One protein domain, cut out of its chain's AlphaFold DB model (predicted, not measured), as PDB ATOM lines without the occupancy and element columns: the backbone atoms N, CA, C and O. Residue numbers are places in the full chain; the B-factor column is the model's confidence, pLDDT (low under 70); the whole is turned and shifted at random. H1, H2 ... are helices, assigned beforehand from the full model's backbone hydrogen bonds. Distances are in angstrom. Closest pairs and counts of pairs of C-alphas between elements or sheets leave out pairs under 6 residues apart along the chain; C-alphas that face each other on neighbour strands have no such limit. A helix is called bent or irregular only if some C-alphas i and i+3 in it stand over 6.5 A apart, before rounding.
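What this domain is: This is residues 233 to 331 of the 993 residues of the protein "GNAT family N-acetyltransferase" of Bradyrhizobium uaiense (UniProt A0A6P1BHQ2). Four helices, H1 to H4, make an up-and-down bundle, each running against the one before; tiny H5 lies off one end, touching no helix. Printed are 99 residues, with five named helices and no named strand: all helix. The whole is compact, radius of gyration of the C-alphas 13.6 A, and flat, 40 by 33 by 17 A.

How they stand to each other: Start at H1, residues 235 to 245, which forms a hairpin with H2, residues 260 to 277; their closest C-alphas, Ser 235 and Lys 275, are 5.8 A apart. H2 is irregular, C-alphas 266 and 269 standing 7.7 A apart. H3, residues 280 to 303, forms a hairpin with H4, residues 307 to 324, at a shallow tilt of 20 degrees; C-alphas 284 and 324 come closest, 4.8 A. O i to N i+4 pairs are within hydrogen-bond range throughout H1, but 12 of 14 in H2, 18 of 20 in H3 and 11 of 14 in H4.

Where its parts are: Find C-alpha 235 at (46.101, 54.304, 101.000); H1 runs 15.3 A, H2 24.1 A, H3 34.7 A, and H4 25.8 A to C-alpha 324 at (55.365, 56.772, 114.117). H5, residues 328 to 331, follows.

The domain as a whole: The printed part has no cut; residues 246 to 259 are the long link. Confidence is low, under 70, in 27 residues, among them 324 to 331.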
ATOM      1  N   SER A 233      49.044  59.064 100.055       50.94
ATOM      2  CA  SER A 233      49.779  58.848 101.325       50.94
ATOM      3  C   SER A 233      48.996  58.064 102.395       50.94
ATOM      4  O   SER A 233      49.625  57.377 103.204       50.94
ATOM      5  N   GLY A 234      47.655  58.094 102.390       50.44
ATOM      6  CA  GLY A 234      46.835  57.300 103.323       50.44
ATOM      7  C   GLY A 234      46.452  55.904 102.835       50.44
ATOM      8  O   GLY A 234      46.272  55.013 103.663       50.44
ATOM      9  N   SER A 235      46.413  55.647 101.520       57.50
ATOM     10  CA  SER A 235      46.101  54.304 101.000       57.50
ATOM     11  C   SER A 235      47.226  53.297 101.272       57.50
ATOM     12  O   SER A 235      46.957  52.127 101.530       57.50
ATOM     13  N   GLY A 236      48.485  53.752 101.308       68.50
ATOM     14  CA  GLY A 236      49.647  52.877 101.496       68.50
ATOM     15  C   GLY A 236      49.741  52.208 102.875       68.50
ATOM     16  O   GLY A 236      50.213  51.071 102.964       68.50
ATOM     17  N   LEU A 237      49.286  52.867 103.952       77.19
ATOM     18  CA  LEU A 237      49.245  52.254 105.288       77.19
ATOM     19  C   LEU A 237      48.072  51.272 105.408       77.19
ATOM     20  O   LEU A 237      48.244  50.199 105.980       77.19
ATOM     21  N   ASP A 238      46.913  51.591 104.829       80.94
ATOM     22  CA  ASP A 238      45.749  50.695 104.802       80.94
ATOM     23  C   ASP A 238      46.026  49.404 104.006       80.94
ATOM     24  O   ASP A 238      45.735  48.296 104.469       80.94
ATOM     25  N   GLU A 239      46.673  49.517 102.845       79.50
ATOM     26  CA  GLU A 239      47.136  48.369 102.053       79.50
ATOM     27  C   GLU A 239      48.167  47.527 102.810       79.50
ATOM     28  O   GLU A 239      48.117  46.292 102.800       79.50
ATOM     29  N   LEU A 240      49.093  48.180 103.516       80.44
ATOM     30  CA  LEU A 240      50.087  47.492 104.330       80.44
ATOM     31  C   LEU A 240      49.433  46.739 105.496       80.44
ATOM     32  O   LEU A 240      49.749  45.572 105.719       80.44
ATOM     33  N   ILE A 241      48.473  47.354 106.190       83.38
ATOM     34  CA  ILE A 241      47.684  46.700 107.245       83.38
ATOM     35  C   ILE A 241      46.910  45.512 106.672       83.38
ATOM     36  O   ILE A 241      46.898  44.440 107.276       83.38
ATOM     37  N   THR A 242      46.323  45.670 105.484       84.12
ATOM     38  CA  THR A 242      45.631  44.587 104.771       84.12
ATOM     39  C   THR A 242      46.563  43.419 104.469       84.12
ATOM     40  O   THR A 242      46.189  42.269 104.660       84.12
ATOM     41  N   THR A 243      47.793  43.697 104.046       82.31
ATOM     42  CA  THR A 243      48.798  42.666 103.747       82.31
ATOM     43  C   THR A 243      49.237  41.925 105.017       82.31
ATOM     44  O   THR A 243      49.384  40.700 105.023       82.31
ATOM     45  N   ILE A 244      49.419  42.672 106.109       84.19
ATOM     46  CA  ILE A 244      49.931  42.173 107.390       84.19
ATOM     47  C   ILE A 244      48.890  41.354 108.155       84.19
ATOM     48  O   ILE A 244      49.221  40.316 108.724       84.19
ATOM     49  N   VAL A 245      47.649  41.840 108.214       82.38
ATOM     50  CA  VAL A 245      46.582  41.271 109.055       82.38
ATOM     51  C   VAL A 245      45.586  40.444 108.232       82.38
ATOM     52  O   VAL A 245      44.932  39.550 108.772       82.38
ATOM     53  N   GLY A 246      45.530  40.663 106.917       79.94
ATOM     54  CA  GLY A 246      44.561  40.055 106.009       79.94
ATOM     55  C   GLY A 246      43.246  40.839 105.935       79.94
ATOM     56  O   GLY A 246      43.087  41.913 106.524       79.94
ATOM     57  N   THR A 247      42.280  40.278 105.210       80.81
ATOM     58  CA  THR A 247      40.872  40.708 105.205       80.81
ATOM     59  C   THR A 247      39.980  39.587 105.739       80.81
ATOM     60  O   THR A 247      40.454  38.503 106.083       80.81
ATOM     61  N   GLU A 248      38.663  39.803 105.783       75.19
ATOM     62  CA  GLU A 248      37.713  38.719 106.072       75.19
ATOM     63  C   GLU A 248      37.803  37.568 105.053       75.19
ATOM     64  O   GLU A 248      37.530  36.417 105.390       75.19
ATOM     65  N   GLN A 249      38.217  37.876 103.819       77.38
ATOM     66  CA  GLN A 249      38.204  36.966 102.670       77.38
ATOM     67  C   GLN A 249      39.600  36.429 102.313       77.38
ATOM     68  O   GLN A 249      39.707  35.338 101.759       77.38
ATOM     69  N   ALA A 250      40.669  37.160 102.646       79.19
ATOM     70  CA  ALA A 250      42.053  36.803 102.342       79.19
ATOM     71  C   ALA A 250      42.883  36.664 103.626       79.19
ATOM     72  O   ALA A 250      42.877  37.544 104.487       79.19
ATOM     73  N   ALA A 251      43.613  35.555 103.758       80.69
ATOM     74  CA  ALA A 251      44.536  35.351 104.871       80.69
ATOM     75  C   ALA A 251      45.712  36.354 104.816       80.69
ATOM     76  O   ALA A 251      46.091  36.777 103.721       80.69
ATOM     77  N   PRO A 252      46.298  36.730 105.968       85.25
ATOM     78  CA  PRO A 252      47.519  37.529 105.988       85.25
ATOM     79  C   PRO A 252      48.674  36.798 105.303       85.25
ATOM     80  O   PRO A 252      48.746  35.569 105.333       85.25
ATOM     81  N   GLN A 253      49.633  37.557 104.769       79.75
ATOM     82  CA  GLN A 253      50.847  36.982 104.182       79.75
ATOM     83  C   GLN A 253      51.689  36.223 105.225       79.75
ATOM     84  O   GLN A 253      52.364  35.248 104.895       79.75
ATOM     85  N   ILE A 254      51.645  36.656 106.491       81.81
ATOM     86  CA  ILE A 254      52.322  36.009 107.620       81.81
ATOM     87  C   ILE A 254      51.351  35.921 108.793       81.81
ATOM     88  O   ILE A 254      50.858  36.936 109.281       81.81
ATOM     89  N   GLU A 255      51.114  34.715 109.309       84.62
ATOM     90  CA  GLU A 255      50.307  34.556 110.516       84.62
ATOM     91  C   GLU A 255      51.009  35.171 111.728       84.62
ATOM     92  O   GLU A 255      52.088  34.721 112.128       84.62
ATOM     93  N   LEU A 256      50.370  36.163 112.348       83.44
ATOM     94  CA  LEU A 256      50.899  36.874 113.515       83.44
ATOM     95  C   LEU A 256      50.662  36.146 114.848       83.44
ATOM     96  O   LEU A 256      51.245  36.528 115.859       83.44
ATOM     97  N   GLY A 257      49.846  35.085 114.861       80.25
ATOM     98  CA  GLY A 257      49.482  34.362 116.086       80.25
ATOM     99  C   GLY A 257      48.519  35.136 116.996       80.25
ATOM    100  O   GLY A 257      48.506  34.910 118.203       80.25
ATOM    101  N   ILE A 258      47.740  36.055 116.421       82.06
ATOM    102  CA  ILE A 258      46.709  36.853 117.099       82.06
ATOM    103  C   ILE A 258      45.325  36.524 116.529       82.06
ATOM    104  O   ILE A 258      45.215  36.069 115.389       82.06
ATOM    105  N   ASP A 259      44.267  36.794 117.295       84.50
ATOM    106  CA  ASP A 259      42.898  36.752 116.772       84.50
ATOM    107  C   ASP A 259      42.688  37.918 115.795       84.50
ATOM    108  O   ASP A 259      42.497  39.070 116.195       84.50
ATOM    109  N   ARG A 260      42.756  37.602 114.497       81.06
ATOM    110  CA  ARG A 260      42.694  38.587 113.411       81.06
ATOM    111  C   ARG A 260      41.407  39.407 113.414       81.06
ATOM    112  O   ARG A 260      41.454  40.590 113.107       81.06
ATOM    113  N   PHE A 261      40.269  38.803 113.756       81.44
ATOM    114  CA  PHE A 261      38.970  39.468 113.651       81.44
ATOM    115  C   PHE A 261      38.780  40.443 114.801       81.44
ATOM    116  O   PHE A 261      38.366  41.582 114.594       81.44
ATOM    117  N   LYS A 262      39.169  40.021 116.008       83.94
ATOM    118  CA  LYS A 262      39.202  40.907 117.167       83.94
ATOM    119  C   LYS A 262      40.139  42.093 116.924       83.94
ATOM    120  O   LYS A 262      39.753  43.231 117.159       83.94
ATOM    121  N   PHE A 263      41.332  41.828 116.396       83.31
ATOM    122  CA  PHE A 263      42.325  42.868 116.155       83.31
ATOM    123  C   PHE A 263      41.920  43.840 115.034       83.31
ATOM    124  O   PHE A 263      42.072  45.045 115.197       83.31
ATOM    125  N   LEU A 264      41.342  43.360 113.924       81.88
ATOM    126  CA  LEU A 264      40.823  44.230 112.859       81.88
ATOM    127  C   LEU A 264      39.717  45.165 113.366       81.88
ATOM    128  O   LEU A 264      39.733  46.347 113.032       81.88
ATOM    129  N   ASN A 265      38.816  44.662 114.213       83.25
ATOM    130  CA  ASN A 265      37.772  45.480 114.834       83.25
ATOM    131  C   ASN A 265      38.355  46.552 115.769       83.25
ATOM    132  O   ASN A 265      37.877  47.680 115.779       83.25
ATOM    133  N   GLU A 266      39.417  46.238 116.519       85.00
ATOM    134  CA  GLU A 266      40.104  47.199 117.398       85.00
ATOM    135  C   GLU A 266      40.822  48.327 116.634       85.00
ATOM    136  O   GLU A 266      41.105  49.377 117.220       85.00
ATOM    137  N   LEU A 267      41.142  48.114 115.353       86.25
ATOM    138  CA  LEU A 267      41.784  49.103 114.483       86.25
ATOM    139  C   LEU A 267      40.795  49.843 113.571       86.25
ATOM    140  O   LEU A 267      41.224  50.773 112.895       86.25
ATOM    141  N   ALA A 268      39.517  49.449 113.525       85.12
ATOM    142  CA  ALA A 268      38.563  49.878 112.497       85.12
ATOM    143  C   ALA A 268      38.425  51.406 112.388       85.12
ATOM    144  O   ALA A 268      38.571  51.942 111.292       85.12
ATOM    145  N   ASP A 269      38.236  52.100 113.512       83.88
ATOM    146  CA  ASP A 269      38.050  53.557 113.528       83.88
ATOM    147  C   ASP A 269      39.308  54.296 113.051       83.88
ATOM    148  O   ASP A 269      39.253  55.125 112.145       83.88
ATOM    149  N   ASP A 270      40.473  53.953 113.611       84.94
ATOM    150  CA  ASP A 270      41.745  54.571 113.226       84.94
ATOM    151  C   ASP A 270      42.096  54.259 111.759       84.94
ATOM    152  O   ASP A 270      42.651  55.099 111.047       84.94
ATOM    153  N   ARG A 271      41.757  53.057 111.285       86.44
ATOM    154  CA  ARG A 271      41.988  52.603 109.913       86.44
ATOM    155  C   ARG A 271      41.086  53.331 108.917       86.44
ATOM    156  O   ARG A 271      41.576  53.766 107.876       86.44
ATOM    157  N   GLU A 272      39.815  53.527 109.252       84.94
ATOM    158  CA  GLU A 272      38.882  54.300 108.430       84.94
ATOM    159  C   GLU A 272      39.298  55.774 108.362       84.94
ATOM    160  O   GLU A 272      39.317  56.347 107.274       84.94
ATOM    161  N   MET A 273      39.749  56.366 109.475       81.69
ATOM    162  CA  MET A 273      40.310  57.726 109.498       81.69
ATOM    163  C   MET A 273      41.580  57.871 108.642       81.69
ATOM    164  O   MET A 273      41.802  58.909 108.019       81.69
ATOM    165  N   VAL A 274      42.443  56.851 108.587       80.62
ATOM    166  CA  VAL A 274      43.611  56.862 107.685       80.62
ATOM    167  C   VAL A 274      43.182  56.760 106.225       80.62
ATOM    168  O   VAL A 274      43.718  57.478 105.383       80.62
ATOM    169  N   LYS A 275      42.201  55.907 105.930       80.50
ATOM    170  CA  LYS A 275      41.729  55.637 104.572       80.50
ATOM    171  C   LYS A 275      40.933  56.792 103.961       80.50
ATOM    172  O   LYS A 275      41.073  57.066 102.774       80.50
ATOM    173  N   THR A 276      40.078  57.435 104.752       76.88
ATOM    174  CA  THR A 276      39.123  58.447 104.269       76.88
ATOM    175  C   THR A 276      39.610  59.876 104.485       76.88
ATOM    176  O   THR A 276      39.373  60.732 103.635       76.88
ATOM    177  N   GLU A 277      40.329  60.134 105.580       78.12
ATOM    178  CA  GLU A 277      40.728  61.486 105.999       78.12
ATOM    179  C   GLU A 277      42.249  61.715 105.952       78.12
ATOM    180  O   GLU A 277      42.708  62.817 106.252       78.12
ATOM    181  N   ASN A 278      43.056  60.705 105.594       71.44
ATOM    182  CA  ASN A 278      44.525  60.751 105.670       71.44
ATOM    183  C   ASN A 278      45.039  61.209 107.061       71.44
ATOM    184  O   ASN A 278      46.028  61.940 107.171       71.44
ATOM    185  N   SER A 279      44.366  60.800 108.145       77.56
ATOM    186  CA  SER A 279      44.658  61.267 109.508       77.56
ATOM    187  C   SER A 279      46.009  60.760 110.039       77.56
ATOM    188  O   SER A 279      46.150  59.609 110.459       77.56
ATOM    189  N   LEU A 280      47.014  61.643 110.094       72.38
ATOM    190  CA  LEU A 280      48.348  61.336 110.636       72.38
ATOM    191  C   LEU A 280      48.326  60.899 112.121       72.38
ATOM    192  O   LEU A 280      49.035  59.951 112.468       72.38
ATOM    193  N   PRO A 281      47.513  61.502 113.017       80.81
ATOM    194  CA  PRO A 281      47.372  61.009 114.388       80.81
ATOM    195  C   PRO A 281      46.813  59.584 114.468       80.81
ATOM    196  O   PRO A 281      47.254  58.812 115.319       80.81
ATOM    197  N   ALA A 282      45.872  59.222 113.590       81.94
ATOM    198  CA  ALA A 282      45.348  57.860 113.513       81.94
ATOM    199  C   ALA A 282      46.415  56.887 112.985       81.94
ATOM    200  O   ALA A 282      46.650  55.846 113.598       81.94
ATOM    201  N   ALA A 283      47.164  57.274 111.946       78.88
ATOM    202  CA  ALA A 283      48.293  56.496 111.427       78.88
ATOM    203  C   ALA A 283      49.354  56.202 112.505       78.88
ATOM    204  O   ALA A 283      49.822  55.069 112.621       78.88
ATOM    205  N   ARG A 284      49.680  57.187 113.356       81.19
ATOM    206  CA  ARG A 284      50.592  57.011 114.503       81.19
ATOM    207  C   ARG A 284      50.073  55.996 115.516       81.19
ATOM    208  O   ARG A 284      50.836  55.151 115.981       81.19
ATOM    209  N   ARG A 285      48.780  56.054 115.857       85.50
ATOM    210  CA  ARG A 285      48.158  55.096 116.787       85.50
ATOM    211  C   ARG A 285      48.152  53.677 116.223       85.50
ATOM    212  O   ARG A 285      48.495  52.745 116.951       85.50
ATOM    213  N   LEU A 286      47.840  53.514 114.935       86.75
ATOM    214  CA  LEU A 286      47.935  52.223 114.242       86.75
ATOM    215  C   LEU A 286      49.368  51.684 114.281       86.75
ATOM    216  O   LEU A 286      49.585  50.527 114.647       86.75
ATOM    217  N   ALA A 287      50.349  52.533 113.970       83.38
ATOM    218  CA  ALA A 287      51.756  52.157 113.971       83.38
ATOM    219  C   ALA A 287      52.238  51.691 115.353       83.38
ATOM    220  O   ALA A 287      52.827  50.613 115.475       83.38
ATOM    221  N   ALA A 288      51.909  52.448 116.403       84.62
ATOM    222  CA  ALA A 288      52.255  52.124 117.785       84.62
ATOM    223  C   ALA A 288      51.672  50.778 118.256       84.62
ATOM    224  O   ALA A 288      52.280  50.102 119.086       84.62
ATOM    225  N   ARG A 289      50.519  50.358 117.714       87.19
ATOM    226  CA  ARG A 289      49.897  49.058 118.023       87.19
ATOM    227  C   ARG A 289      50.496  47.898 117.220       87.19
ATOM    228  O   ARG A 289      50.635  46.801 117.755       87.19
ATOM    229  N   LEU A 290      50.855  48.120 115.956       87.31
ATOM    230  CA  LEU A 290      51.345  47.065 115.059       87.31
ATOM    231  C   LEU A 290      52.810  46.691 115.306       87.31
ATOM    232  O   LEU A 290      53.142  45.505 115.321       87.31
ATOM    233  N   ILE A 291      53.690  47.674 115.524       85.94
ATOM    234  CA  ILE A 291      55.140  47.442 115.651       85.94
ATOM    235  C   ILE A 291      55.482  46.410 116.745       85.94
ATOM    236  O   ILE A 291      56.244  45.481 116.455       85.94
ATOM    237  N   PRO A 292      54.932  46.486 117.977       88.12
ATOM    238  CA  PRO A 292      55.241  45.508 119.022       88.12
ATOM    239  C   PRO A 292      54.840  44.076 118.647       88.12
ATOM    240  O   PRO A 292      55.585  43.137 118.932       88.12
ATOM    241  N   LEU A 293      53.699  43.904 117.969       88.12
ATOM    242  CA  LEU A 293      53.200  42.594 117.536       88.12
ATOM    243  C   LEU A 293      54.107  41.975 116.471       88.12
ATOM    244  O   LEU A 293      54.483  40.805 116.573       88.12
ATOM    245  N   LEU A 294      54.512  42.773 115.484       86.88
ATOM    246  CA  LEU A 294      55.418  42.331 114.427       86.88
ATOM    247  C   LEU A 294      56.790  41.952 114.997       86.88
ATOM    248  O   LEU A 294      57.317  40.888 114.670       86.88
ATOM    249  N   ARG A 295      57.335  42.762 115.916       85.56
ATOM    250  CA  ARG A 295      58.606  42.467 116.601       85.56
ATOM    251  C   ARG A 295      58.524  41.179 117.424       85.56
ATOM    252  O   ARG A 295      59.434  40.352 117.361       85.56
ATOM    253  N   ALA A 296      57.426  40.968 118.152       87.00
ATOM    254  CA  ALA A 296      57.211  39.743 118.918       87.00
ATOM    255  C   ALA A 296      57.145  38.506 118.008       87.00
ATOM    256  O   ALA A 296      57.799  37.496 118.284       87.00
ATOM    257  N   ARG A 297      56.414  38.586 116.887       89.81
ATOM    258  CA  ARG A 297      56.309  37.470 115.939       89.81
ATOM    259  C   ARG A 297      57.630  37.184 115.228       89.81
ATOM    260  O   ARG A 297      57.991  36.016 115.089       89.81
ATOM    261  N   LYS A 298      58.379  38.221 114.847       82.56
ATOM    262  CA  LYS A 298      59.727  38.093 114.279       82.56
ATOM    263  C   LYS A 298      60.636  37.267 115.186       82.56
ATOM    264  O   LYS A 298      61.243  36.308 114.717       82.56
ATOM    265  N   LEU A 299      60.680  37.576 116.485       78.69
ATOM    266  CA  LEU A 299      61.492  36.828 117.453       78.69
ATOM    267  C   LEU A 299      61.109  35.340 117.509       78.69
ATOM    268  O   LEU A 299      61.983  34.481 117.629       78.69
ATOM    269  N   VAL A 300      59.818  35.016 117.395       82.69
ATOM    270  CA  VAL A 300      59.353  33.620 117.322       82.69
ATOM    271  C   VAL A 300      59.838  32.943 116.038       82.69
ATOM    272  O   VAL A 300      60.388  31.846 116.106       82.69
ATOM    273  N   LEU A 301      59.692  33.592 114.880       69.88
ATOM    274  CA  LEU A 301      60.129  33.046 113.588       69.88
ATOM    275  C   LEU A 301      61.648  32.830 113.535       69.88
ATOM    276  O   LEU A 301      62.103  31.794 113.049       69.88
ATOM    277  N   GLN A 302      62.428  33.745 114.115       62.59
ATOM    278  CA  GLN A 302      63.879  33.598 114.258       62.59
ATOM    279  C   GLN A 302      64.249  32.390 115.129       62.59
ATOM    280  O   GLN A 302      65.111  31.600 114.743       62.59
ATOM    281  N   ARG A 303      63.562  32.180 116.265       74.31
ATOM    282  CA  ARG A 303      63.768  30.989 117.116       74.31
ATOM    283  C   ARG A 303      63.434  29.684 116.392       74.31
ATOM    284  O   ARG A 303      64.084  28.674 116.641       74.31
ATOM    285  N   LEU A 304      62.460  29.712 115.483       67.00
ATOM    286  CA  LEU A 304      62.074  28.579 114.635       67.00
ATOM    287  C   LEU A 304      62.955  28.414 113.382       67.00
ATOM    288  O   LEU A 304      62.704  27.512 112.589       67.00
ATOM    289  N   ARG A 305      63.981  29.258 113.196       63.12
ATOM    290  CA  ARG A 305      64.860  29.293 112.010       63.12
ATOM    291  C   ARG A 305      64.126  29.537 110.680       63.12
ATOM    292  O   ARG A 305      64.628  29.184 109.617       63.12
ATOM    293  N   LEU A 306      62.966  30.191 110.719       60.72
ATOM    294  CA  LEU A 306      62.220  30.621 109.532       60.72
ATOM    295  C   LEU A 306      62.672  32.032 109.126       60.72
ATOM    296  O   LEU A 306      62.014  33.027 109.434       60.72
ATOM    297  N   LEU A 307      63.833  32.118 108.469       56.19
ATOM    298  CA  LEU A 307      64.521  33.389 108.205       56.19
ATOM    299  C   LEU A 307      63.801  34.282 107.183       56.19
ATOM    300  O   LEU A 307      63.709  35.487 107.404       56.19
ATOM    301  N   VAL A 308      63.238  33.705 106.114       59.97
ATOM    302  CA  VAL A 308      62.533  34.474 105.070       59.97
ATOM    303  C   VAL A 308      61.311  35.210 105.654       59.97
ATOM    304  O   VAL A 308      61.290  36.440 105.592       59.97
ATOM    305  N   PRO A 309      60.366  34.546 106.353       66.94
ATOM    306  CA  PRO A 309      59.262  35.247 107.016       66.94
ATOM    307  C   PRO A 309      59.718  36.280 108.057       66.94
ATOM    308  O   PRO A 309      59.103  37.335 108.188       66.94
ATOM    309  N   ALA A 310      60.802  36.009 108.794       62.53
ATOM    310  CA  ALA A 310      61.339  36.963 109.763       62.53
ATOM    311  C   ALA A 310      61.862  38.247 109.090       62.53
ATOM    312  O   ALA A 310      61.600  39.335 109.597       62.53
ATOM    313  N   SER A 311      62.541  38.132 107.941       56.25
ATOM    314  CA  SER A 311      62.991  39.295 107.159       56.25
ATOM    315  C   SER A 311      61.838  40.100 106.558       56.25
ATOM    316  O   SER A 311      61.883  41.327 106.551       56.25
ATOM    317  N   THR A 312      60.760  39.441 106.129       71.56
ATOM    318  CA  THR A 312      59.558  40.136 105.650       71.56
ATOM    319  C   THR A 312      58.899  40.957 106.766       71.56
ATOM    320  O   THR A 312      58.431  42.066 106.519       71.56
ATOM    321  N   LEU A 313      58.906  40.467 108.014       75.44
ATOM    322  CA  LEU A 313      58.416  41.250 109.154       75.44
ATOM    323  C   LEU A 313      59.297  42.466 109.468       75.44
ATOM    324  O   LEU A 313      58.752  43.492 109.863       75.44
ATOM    325  N   ASP A 314      60.617  42.379 109.279       66.69
ATOM    326  CA  ASP A 314      61.506  43.546 109.403       66.69
ATOM    327  C   ASP A 314      61.142  44.647 108.413       66.69
ATOM    328  O   ASP A 314      61.061  45.817 108.788       66.69
ATOM    329  N   GLU A 315      60.831  44.264 107.175       65.44
ATOM    330  CA  GLU A 315      60.362  45.198 106.158       65.44
ATOM    331  C   GLU A 315      59.066  45.897 106.601       65.44
ATOM    332  O   GLU A 315      58.949  47.122 106.527       65.44
ATOM    333  N   TYR A 316      58.091  45.138 107.109       80.56
ATOM    334  CA  TYR A 316      56.827  45.701 107.586       80.56
ATOM    335  C   TYR A 316      57.010  46.639 108.776       80.56
ATOM    336  O   TYR A 316      56.417  47.717 108.791       80.56
ATOM    337  N   ILE A 317      57.834  46.252 109.753       77.12
ATOM    338  CA  ILE A 317      58.154  47.084 110.920       77.12
ATOM    339  C   ILE A 317      58.738  48.413 110.452       77.12
ATOM    340  O   ILE A 317      58.227  49.463 110.832       77.12
ATOM    341  N   HIS A 318      59.736  48.371 109.570       64.62
ATOM    342  CA  HIS A 318      60.392  49.573 109.075       64.62
ATOM    343  C   HIS A 318      59.432  50.494 108.301       64.62
ATOM    344  O   HIS A 318      59.425  51.712 108.482       64.62
ATOM    345  N   ARG A 319      58.544  49.921 107.476       68.75
ATOM    346  CA  ARG A 319      57.490  50.680 106.778       68.75
ATOM    347  C   ARG A 319      56.516  51.357 107.744       68.75
ATOM    348  O   ARG A 319      56.097  52.479 107.481       68.75
ATOM    349  N   ILE A 320      56.156  50.695 108.841       77.38
ATOM    350  CA  ILE A 320      55.209  51.227 109.828       77.38
ATOM    351  C   ILE A 320      55.872  52.277 110.735       77.38
ATOM    352  O   ILE A 320      55.235  53.270 111.085       77.38
ATOM    353  N   GLU A 321      57.151  52.108 111.076       73.19
ATOM    354  CA  GLU A 321      57.923  53.048 111.903       73.19
ATOM    355  C   GLU A 321      57.992  54.461 111.311       73.19
ATOM    356  O   GLU A 321      57.976  55.434 112.068       73.19
ATOM    357  N   ARG A 322      57.960  54.590 109.978       68.38
ATOM    358  CA  ARG A 322      57.882  55.890 109.287       68.38
ATOM    359  C   ARG A 322      56.668  56.718 109.708       68.38
ATOM    360  O   ARG A 322      56.774  57.924 109.878       68.38
ATOM    361  N   TYR A 323      55.528  56.079 109.961       70.75
ATOM    362  CA  TYR A 323      54.321  56.779 110.406       70.75
ATOM    363  C   TYR A 323      54.373  57.163 111.890       70.75
ATOM    364  O   TYR A 323      53.657  58.074 112.301       70.75
ATOM    365  N   ALA A 324      55.217  56.505 112.688       65.38
ATOM    366  CA  ALA A 324      55.365  56.772 114.117       65.38
ATOM    367  C   ALA A 324      56.301  57.959 114.420       65.38
ATOM    368  O   ALA A 324      56.096  58.630 115.429       65.38
ATOM    369  N   LYS A 325      57.292  58.236 113.556       59.75
ATOM    370  CA  LYS A 325      58.421  59.146 113.848       59.75
ATOM    371  C   LYS A 325      58.386  60.536 113.200       59.75
ATOM    372  O   LYS A 325      59.322  61.296 113.418       59.75
ATOM    373  N   VAL A 326      57.337  60.907 112.461       54.12
ATOM    374  CA  VAL A 326      57.320  62.196 111.738       54.12
ATOM    375  C   VAL A 326      57.420  63.384 112.703       54.12
ATOM    376  O   VAL A 326      56.421  63.753 113.323       54.12
ATOM    377  N   SER A 327      58.594  64.001 112.839       48.84
ATOM    378  CA  SER A 327      58.734  65.302 113.503       48.84
ATOM    379  C   SER A 327      58.325  66.419 112.535       48.84
ATOM    380  O   SER A 327      58.428  66.266 111.317       48.84
ATOM    381  N   ASP A 328      57.890  67.572 113.048       43.84
ATOM    382  CA  ASP A 328      57.567  68.734 112.205       43.84
ATOM    383  C   ASP A 328      58.784  69.278 111.414       43.84
ATOM    384  O   ASP A 328      58.593  70.059 110.482       43.84
ATOM    385  N   ALA A 329      60.016  68.817 111.690       43.62
ATOM    386  CA  ALA A 329      61.207  69.137 110.895       43.62
ATOM    387  C   ALA A 329      61.249  68.414 109.528       43.62
ATOM    388  O   ALA A 329      61.887  68.901 108.594       43.62
ATOM    389  N   GLU A 330      60.517  67.305 109.353       47.16
ATOM    390  CA  GLU A 330      60.422  66.597 108.063       47.16
ATOM    391  C   GLU A 330      59.576  67.354 107.024       47.16
ATOM    392  O   GLU A 330      59.679  67.087 105.828       47.16
ATOM    393  N   LYS A 331      58.802  68.371 107.437       41.78
ATOM    394  CA  LYS A 331      58.064  69.252 106.512       41.78
ATOM    395  C   LYS A 331      58.957  70.239 105.744       41.78
ATOM    396  O   LYS A 331      58.459  70.876 104.822       41.78
TER     397      LYS A 331